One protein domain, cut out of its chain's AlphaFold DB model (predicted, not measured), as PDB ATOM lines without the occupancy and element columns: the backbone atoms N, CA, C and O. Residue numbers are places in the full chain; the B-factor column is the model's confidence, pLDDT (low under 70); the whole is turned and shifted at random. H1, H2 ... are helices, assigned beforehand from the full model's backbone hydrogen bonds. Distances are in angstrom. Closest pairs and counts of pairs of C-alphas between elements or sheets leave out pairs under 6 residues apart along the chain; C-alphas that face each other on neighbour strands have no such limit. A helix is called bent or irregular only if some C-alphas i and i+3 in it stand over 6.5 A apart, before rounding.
ATOM      1  N   GLU A   4      83.821  85.230 107.859       95.50
ATOM      2  CA  GLU A   4      82.424  84.803 107.714       95.50
ATOM      3  C   GLU A   4      81.584  85.881 107.024       95.50
ATOM      4  O   GLU A   4      80.919  85.593 106.037       95.50
ATOM      5  N   GLN A   5      81.725  87.137 107.454       95.81
ATOM      6  CA  GLN A   5      81.029  88.280 106.851       95.81
ATOM      7  C   GLN A   5      81.392  88.461 105.373       95.81
ATOM      8  O   GLN A   5      80.544  88.780 104.549       95.81
ATOM      9  N   VAL A   6      82.660  88.227 105.013       95.38
ATOM     10  CA  VAL A   6      83.083  88.248 103.607       95.38
ATOM     11  C   VAL A   6      82.375  87.152 102.812       95.38
ATOM     12  O   VAL A   6      81.924  87.406 101.699       95.38
ATOM     13  N   LYS A   7      82.263  85.938 103.367       94.94
ATOM     14  CA  LYS A   7      81.555  84.835 102.699       94.94
ATOM     15  C   LYS A   7      80.070  85.144 102.526       94.94
ATOM     16  O   LYS A   7      79.531  84.875 101.457       94.94
ATOM     17  N   GLU A   8      79.435  85.712 103.546       96.19
ATOM     18  CA  GLU A   8      78.028  86.122 103.505       96.19
ATOM     19  C   GLU A   8      77.778  87.162 102.415       96.19
ATOM     20  O   GLU A   8      76.923  86.932 101.567       96.19
ATOM     21  N   ILE A   9      78.572  88.239 102.359       95.69
ATOM     22  CA  ILE A   9      78.452  89.272 101.315       95.69
ATOM     23  C   ILE A   9      78.584  88.659  99.920       95.69
ATOM     24  O   ILE A   9      77.752  88.919  99.057       95.69
ATOM     25  N   LEU A  10      79.603  87.818  99.699       95.06
ATOM     26  CA  LEU A  10      79.788  87.151  98.408       95.06
ATOM     27  C   LEU A  10      78.584  86.270  98.056       95.06
ATOM     28  O   LEU A  10      78.107  86.311  96.929       95.06
ATOM     29  N   THR A  11      78.052  85.526  99.025       95.75
ATOM     30  CA  THR A  11      76.893  84.647  98.815       95.75
ATOM     31  C   THR A  11      75.631  85.451  98.497       95.75
ATOM     32  O   THR A  11      74.886  85.079  97.593       95.75
ATOM     33  N   MET A  12      75.409  86.572  99.192       95.38
ATOM     34  CA  MET A  12      74.293  87.490  98.943       95.38
ATOM     35  C   MET A  12      74.358  88.128  97.552       95.38
ATOM     36  O   MET A  12      73.317  88.345  96.939       95.38
ATOM     37  N   ASP A  13      75.563  88.372  97.033       93.81
ATOM     38  CA  ASP A  13      75.789  88.887  95.676       93.81
ATOM     39  C   ASP A  13      75.780  87.779  94.597       93.81
ATOM     40  O   ASP A  13      76.103  88.000  93.427       93.81
ATOM     41  N   GLY A  14      75.421  86.546  94.979       94.94
ATOM     42  CA  GLY A  14      75.351  85.389  94.082       94.94
ATOM     43  C   GLY A  14      76.714  84.804  93.690       94.94
ATOM     44  O   GLY A  14      76.795  84.012  92.745       94.94
ATOM     45  N   ILE A  15      77.786  85.171  94.397       96.38
ATOM     46  CA  ILE A  15      79.146  84.676  94.179       96.38
ATOM     47  C   ILE A  15      79.394  83.451  95.063       96.38
ATOM     48  O   ILE A  15      79.678  83.541  96.259       96.38
ATOM     49  N   ASP A  16      79.356  82.276  94.443       95.19
ATOM     50  CA  ASP A  16      79.761  81.020  95.072       95.19
ATOM     51  C   ASP A  16      81.295  80.936  95.127       95.19
ATOM     52  O   ASP A  16      81.973  80.971  94.100       95.19
ATOM     53  N   ILE A  17      81.862  80.791  96.328       91.56
ATOM     54  CA  ILE A  17      83.318  80.756  96.548       91.56
ATOM     55  C   ILE A  17      83.997  79.545  95.894       91.56
ATOM     56  O   ILE A  17      85.140  79.654  95.440       91.56
ATOM     57  N   PHE A  18      83.337  78.390  95.853       91.94
ATOM     58  CA  PHE A  18      83.885  77.201  95.206       91.94
ATOM     59  C   PHE A  18      83.918  77.395  93.692       91.94
ATOM     60  O   PHE A  18      84.944  77.123  93.063       91.94
ATOM     61  N   LYS A  19      82.849  77.957  93.112       94.94
ATOM     62  CA  LYS A  19      82.827  78.315  91.687       94.94
ATOM     63  C   LYS A  19      83.811  79.430  91.363       94.94
ATOM     64  O   LYS A  19      84.508  79.321  90.360       94.94
ATOM     65  N   LEU A  20      83.934  80.446  92.215       94.38
ATOM     66  CA  LEU A  20      84.874  81.563  92.072       94.38
ATOM     67  C   LEU A  20      86.324  81.081  91.939       94.38
ATOM     68  O   LEU A  20      87.092  81.634  91.158       94.38
ATOM     69  N   ARG A  21      86.688  80.030  92.682       92.75
ATOM     70  CA  ARG A  21      88.027  79.416  92.668       92.75
ATOM     71  C   ARG A  21      88.226  78.379  91.558       92.75
ATOM     72  O   ARG A  21      89.309  77.806  91.460       92.75
ATOM     73  N   SER A  22      87.210  78.121  90.739       94.19
ATOM     74  CA  SER A  22      87.334  77.248  89.570       94.19
ATOM     75  C   SER A  22      88.095  77.938  88.430       94.19
ATOM     76  O   SER A  22      88.293  79.152  88.443       94.19
ATOM     77  N   LYS A  23      88.488  77.162  87.411       89.94
ATOM     78  CA  LYS A  23      89.318  77.618  86.280       89.94
ATOM     79  C   LYS A  23      88.822  78.914  85.613       89.94
ATOM     80  O   LYS A  23      89.649  79.735  85.244       89.94
ATOM     81  N   ASN A  24      87.504  79.098  85.501       92.75
ATOM     82  CA  ASN A  24      86.878  80.257  84.844       92.75
ATOM     83  C   ASN A  24      85.998  81.083  85.804       92.75
ATOM     84  O   ASN A  24      85.223  81.932  85.369       92.75
ATOM     85  N   GLY A  25      86.070  80.808  87.110       95.19
ATOM     86  CA  GLY A  25      85.186  81.412  88.106       95.19
ATOM     87  C   GLY A  25      85.341  82.922  88.230       95.19
ATOM     88  O   GLY A  25      84.354  83.638  88.361       95.19
ATOM     89  N   LEU A  26      86.579  83.410  88.160       94.69
ATOM     90  CA  LEU A  26      86.883  84.837  88.270       94.69
ATOM     91  C   LEU A  26      86.255  85.635  87.126       94.69
ATOM     92  O   LEU A  26      85.573  86.620  87.390       94.69
ATOM     93  N   SER A  27      86.400  85.163  85.887       95.25
ATOM     94  CA  SER A  27      85.789  85.800  84.719       95.25
ATOM     95  C   SER A  27      84.263  85.718  84.756       95.25
ATOM     96  O   SER A  27      83.592  86.693  84.424       95.25
ATOM     97  N   LEU A  28      83.703  84.592  85.224       96.56
ATOM     98  CA  LEU A  28      82.256  84.424  85.406       96.56
ATOM     99  C   LEU A  28      81.670  85.485  86.349       96.56
ATOM    100  O   LEU A  28      80.630  86.061  86.048       96.56
ATOM    101  N   TYR A  29      82.347  85.752  87.468       96.69
ATOM    102  CA  TYR A  29      81.895  86.697  88.493       96.69
ATOM    103  C   TYR A  29      82.512  88.097  88.354       96.69
ATOM    104  O   TYR A  29      82.351  88.927  89.250       96.69
ATOM    105  N   ARG A  30      83.217  88.396  87.251       95.06
ATOM    106  CA  ARG A  30      84.016  89.626  87.104       95.06
ATOM    107  C   ARG A  30      83.196  90.890  87.350       95.06
ATOM    108  O   ARG A  30      83.636  91.761  88.094       95.06
ATOM    109  N   ASN A  31      81.999  90.977  86.769       94.75
ATOM    110  CA  ASN A  31      81.143  92.161  86.901       94.75
ATOM    111  C   ASN A  31      80.638  92.356  88.337       94.75
ATOM    112  O   ASN A  31      80.683  93.470  88.850       94.75
ATOM    113  N   GLN A  32      80.218  91.281  89.005       95.56
ATOM    114  CA  GLN A  32      79.781  91.309  90.406       95.56
ATOM    115  C   GLN A  32      80.926  91.732  91.336       95.56
ATOM    116  O   GLN A  32      80.798  92.677  92.111       95.56
ATOM    117  N   LEU A  33      82.106  91.125  91.172       95.06
ATOM    118  CA  LEU A  33      83.297  91.490  91.942       95.06
ATOM    119  C   LEU A  33      83.722  92.945  91.695       95.06
ATOM    120  O   LEU A  33      84.110  93.636  92.637       95.06
ATOM    121  N   PHE A  34      83.637  93.419  90.448       94.94
ATOM    122  CA  PHE A  34      83.926  94.809  90.106       94.94
ATOM    123  C   PHE A  34      82.959  95.771  90.795       94.94
ATOM    124  O   PHE A  34      83.410  96.754  91.384       94.94
ATOM    125  N   MET A  35      81.654  95.479  90.774       94.88
ATOM    126  CA  MET A  35      80.652  96.296  91.460       94.88
ATOM    127  C   MET A  35      80.900  96.328  92.970       94.88
ATOM    128  O   MET A  35      80.993  97.417  93.528       94.88
ATOM    129  N   LEU A  36      81.103  95.169  93.608       94.62
ATOM    130  CA  LEU A  36      81.351  95.064  95.052       94.62
ATOM    131  C   LEU A  36      82.592  95.836  95.522       94.62
ATOM    132  O   LEU A  36      82.594  96.400  96.620       94.62
ATOM    133  N   LEU A  37      83.664  95.826  94.724       93.12
ATOM    134  CA  LEU A  37      84.887  96.568  95.034       93.12
ATOM    135  C   LEU A  37      84.725  98.067  94.769       93.12
ATOM    136  O   LEU A  37      85.209  98.877  95.557       93.12
ATOM    137  N   SER A  38      84.038  98.438  93.686       93.38
ATOM    138  CA  SER A  38      83.833  99.840  93.298       93.38
ATOM    139  C   SER A  38      82.855 100.563  94.225       93.38
ATOM    140  O   SER A  38      83.025 101.750  94.484       93.38
ATOM    141  N   SER A  39      81.868  99.853  94.777       93.81
ATOM    142  CA  SER A  39      80.938 100.379  95.784       93.81
ATOM    143  C   SER A  39      81.534 100.440  97.194       93.81
ATOM    144  O   SER A  39      80.850 100.861  98.125       93.81
ATOM    145  N   ALA A  40      82.774  99.974  97.378       90.06
ATOM    146  CA  ALA A  40      83.412  99.769  98.677       90.06
ATOM    147  C   ALA A  40      82.633  98.844  99.643       90.06
ATOM    148  O   ALA A  40      82.943  98.810 100.835       90.06
ATOM    149  N   THR A  41      81.676  98.045  99.142       92.94
ATOM    150  CA  THR A  41      80.959  97.023  99.932       92.94
ATOM    151  C   THR A  41      81.939  95.998 100.499       92.94
ATOM    152  O   THR A  41      81.824  95.556 101.643       92.94
ATOM    153  N   ILE A  42      82.951  95.647  99.706       94.50
ATOM    154  CA  ILE A  42      84.091  94.856 100.146       94.50
ATOM    155  C   ILE A  42      85.388  95.512  99.680       94.50
ATOM    156  O   ILE A  42      85.443  96.153  98.637       94.50
ATOM    157  N   SER A  43      86.462  95.343 100.450       94.00
ATOM    158  CA  SER A  43      87.805  95.756 100.040       94.00
ATOM    159  C   SER A  43      88.666  94.547  99.687       94.00
ATOM    160  O   SER A  43      88.445  93.437 100.177       94.00
ATOM    161  N   VAL A  44      89.726  94.768  98.907       91.81
ATOM    162  CA  VAL A  44      90.739  93.731  98.627       91.81
ATOM    163  C   VAL A  44      91.347  93.179  99.925       91.81
ATOM    164  O   VAL A  44      91.546  91.973 100.055       91.81
ATOM    165  N   ASN A  45      91.561  94.033 100.933       94.25
ATOM    166  CA  ASN A  45      92.052  93.613 102.251       94.25
ATOM    167  C   ASN A  45      91.058  92.706 102.988       94.25
ATOM    168  O   ASN A  45      91.468  91.817 103.737       94.25
ATOM    169  N   ALA A  46      89.757  92.913 102.786       94.56
ATOM    170  CA  ALA A  46      88.747  92.021 103.326       94.56
ATOM    171  C   ALA A  46      88.714  90.683 102.573       94.56
ATOM    172  O   ALA A  46      88.705  89.638 103.217       94.56
ATOM    173  N   LEU A  47      88.809  90.686 101.237       94.38
ATOM    174  CA  LEU A  47      88.943  89.456 100.442       94.38
ATOM    175  C   LEU A  47      90.164  88.621 100.858       94.38
ATOM    176  O   LEU A  47      90.092  87.393 100.886       94.38
ATOM    177  N   ALA A  48      91.264  89.269 101.261       94.94
ATOM    178  CA  ALA A  48      92.467  88.588 101.739       94.94
ATOM    179  C   ALA A  48      92.229  87.752 103.014       94.94
ATOM    180  O   ALA A  48      93.017  86.852 103.305       94.94
ATOM    181  N   LYS A  49      91.126  87.987 103.745       94.94
ATOM    182  CA  LYS A  49      90.690  87.144 104.872       94.94
ATOM    183  C   LYS A  49      90.163  85.774 104.432       94.94
ATOM    184  O   LYS A  49      90.169  84.857 105.242       94.94
ATOM    185  N   LEU A  50      89.726  85.607 103.178       91.75
ATOM    186  CA  LEU A  50      89.415  84.285 102.613       91.75
ATOM    187  C   LEU A  50      90.691  83.520 102.261       91.75
ATOM    188  O   LEU A  50      90.800  82.328 102.543       91.75
ATOM    189  N   SER A  51      91.598  84.206 101.568       93.75
ATOM    190  CA  SER A  51      93.005  83.867 101.368       93.75
ATOM    191  C   SER A  51      93.672  84.996 100.576       93.75
ATOM    192  O   SER A  51      93.052  85.615  99.706       93.75
ATOM    193  N   TRP A  52      94.962  85.223 100.823       95.12
ATOM    194  CA  TRP A  52      95.777  86.155 100.036       95.12
ATOM    195  C   TRP A  52      95.715  85.856  98.527       95.12
ATOM    196  O   TRP A  52      95.480  86.755  97.721       95.12
ATOM    197  N   HIS A  53      95.847  84.581  98.152       93.81
ATOM    198  CA  HIS A  53      95.847  84.140  96.757       93.81
ATOM    199  C   HIS A  53      94.537  84.482  96.032       93.81
ATOM    200  O   HIS A  53      94.572  84.987  94.915       93.81
ATOM    201  N   THR A  54      93.378  84.266  96.668       92.12
ATOM    202  CA  THR A  54      92.078  84.618  96.072       92.12
ATOM    203  C   THR A  54      91.959  86.126  95.854       92.12
ATOM    204  O   THR A  54      91.547  86.550  94.778       92.12
ATOM    205  N   ALA A  55      92.367  86.943  96.830       94.75
ATOM    206  CA  ALA A  55      92.315  88.399  96.702       94.75
ATOM    207  C   ALA A  55      93.221  88.925  95.575       94.75
ATOM    208  O   ALA A  55      92.801  89.790  94.804       94.75
ATOM    209  N   ALA A  56      94.435  88.382  95.450       95.06
ATOM    210  CA  ALA A  56      95.365  88.743  94.385       95.06
ATOM    211  C   ALA A  56      94.804  88.401  92.995       95.06
ATOM    212  O   ALA A  56      94.855  89.241  92.095       95.06
ATOM    213  N   SER A  57      94.217  87.210  92.829       94.50
ATOM    214  CA  SER A  57      93.613  86.805  91.556       94.50
ATOM    215  C   SER A  57      92.395  87.652  91.182       94.50
ATOM    216  O   SER A  57      92.289  88.062  90.032       94.50
ATOM    217  N   ILE A  58      91.523  87.987  92.141       94.44
ATOM    218  CA  ILE A  58      90.380  88.893  91.910       94.44
ATOM    219  C   ILE A  58      90.868  90.273  91.463       94.44
ATOM    220  O   ILE A  58      90.383  90.810  90.470       94.44
ATOM    221  N   LYS A  59      91.857  90.842  92.164       93.94
ATOM    222  CA  LYS A  59      92.431  92.145  91.800       93.94
ATOM    223  C   LYS A  59      93.013  92.124  90.385       93.94
ATOM    224  O   LYS A  59      92.848  93.093  89.653       93.94
ATOM    225  N   LYS A  60      93.690  91.034  90.010       93.81
ATOM    226  CA  LYS A  60      94.261  90.861  88.671       93.81
ATOM    227  C   LYS A  60      93.176  90.779  87.594       93.81
ATOM    228  O   LYS A  60      93.295  91.490  86.610       93.81
ATOM    229  N   GLU A  61      92.143  89.960  87.793       93.62
ATOM    230  CA  GLU A  61      91.036  89.781  86.835       93.62
ATOM    231  C   GLU A  61      90.304  91.096  86.533       93.62
ATOM    232  O   GLU A  61      89.898  91.367  85.408       93.62
ATOM    233  N   ILE A  62      90.128  91.928  87.557       92.00
ATOM    234  CA  ILE A  62      89.377  93.180  87.439       92.00
ATOM    235  C   ILE A  62      90.201  94.291  86.780       92.00
ATOM    236  O   ILE A  62      89.632  95.197  86.180       92.00
ATOM    237  N   ALA A  63      91.529  94.238  86.895       88.25
ATOM    238  CA  ALA A  63      92.431  95.215  86.288       88.25
ATOM    239  C   ALA A  63      92.715  94.955  84.793       88.25
ATOM    240  O   ALA A  63      93.387  95.776  84.169       88.25
ATOM    241  N   GLN A  64      92.264  93.817  84.254       78.38
ATOM    242  CA  GLN A  64      92.293  93.490  82.822       78.38
ATOM    243  C   GLN A  64      91.121  94.137  82.097       78.38
ATOM    244  O   GLN A  64      91.330  94.611  80.963       78.38
TER     245      GLN A  64
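AT A GLANCE: This is residues 4 to 64 of the 64 residues of an uncharacterized protein of Leclercia adecarboxylata (UniProt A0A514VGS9). Picture a small rounded ball of short helices wound round a shared middle, through which no named helix runs. The longest helix, H6, makes one wall of the ball; H3, H4 and H5 pack on it, H4 nearly at right angles to it, while H1 lies on the side away from H6 and the short H2 fills the stretch of wall between H1 and H3. You have 61 residues printed, with six named helices in the order H1, H2, H3, H4, H5, H6 and no named strand, and the class is all helix. The whole is compact, with a radius of gyration of the C-alphas of 10.1 A, and the C-alphas span 24 by 21 by 20 A along their three main axes.

IN THESE COORDINATES: Begin with the longest helix, H6, residues 52 to 62: find C-alpha 52 at (95.777, 86.155, 100.036), and from there the helix runs 15.8 A to C-alpha 62 at (89.377, 93.180, 87.439). Just before it along the chain stands H5, residues 44 to 47, 5.0 A from first to last C-alpha. Go back further to H4, residues 30 to 38, which runs 11.9 A. Before it along the chain, with one residue between them, comes H3, residues 25 to 28, 5.0 A from first to last C-alpha. H2 takes residues 17 to 20 and measures 4.8 A. H1, the first helix of the printed part, takes residues 4 to 12; find its C-alpha 4 at (82.424, 84.803, 107.714) and follow it 12.3 A to C-alpha 12 at (74.293, 87.490, 98.943). None of the six helices is bent or irregular.

HOW THE PARTS SIT: Look first at H6, the hub, which touches three other helices. It touches H5, and their closest C-alphas, those of Leu 47 and Ala 55, are 5.1 A apart. It touches H4 as well, where the closest C-alphas, those of Phe 34 and Ile 62, are 6.3 A apart; the lines of H4 and H6 are about perpendicular, at 78 degrees. The third is H3, which touches H6 with the C-alphas of Leu 26 and Ile 58 closest, at 6.5 A. H4 and H5 are close but not clearly touching; their closest C-alphas, those of Leu 37 and Val 44, are 7.4 A apart. H3 and H4 meet only through their link. From H3 move to H2: the two only just touch, with 3 pairs of C-alphas within 8 A, and only at the corner by their link, the closest being Lys 19 and Gly 25 at 5.3 A. H2 and H1 likewise only just touch, with 3 pairs of C-alphas within 8 A, only at the corner; the C-alphas of Leu 10 and Ile 17 are closest, at 7.5 A. H1 is also close to H5 but not clearly touching it, with the C-alphas of Val 6 and Leu 47 at 6.8 A. H1 is apart from H3, H4 and H6. In H1, H4 and H6 you will find every O i to N i+4 pair within hydrogen-bond range. H2, H3 and H5 are too short for such a pair; their single O i to N i+3 pair is within range in H3 and H5 but not in H2.

THE WHOLE: The two C-alphas farthest apart are those of Glu 4 and Gln 64, 28.2 A, which are also the first and last printed; Gln 64 is the chain's last residue. The printed part has no cut, and the five links between the helices are tight. The mean pLDDT of the printed part of this predicted model is 93.9, and no printed residue is under 70.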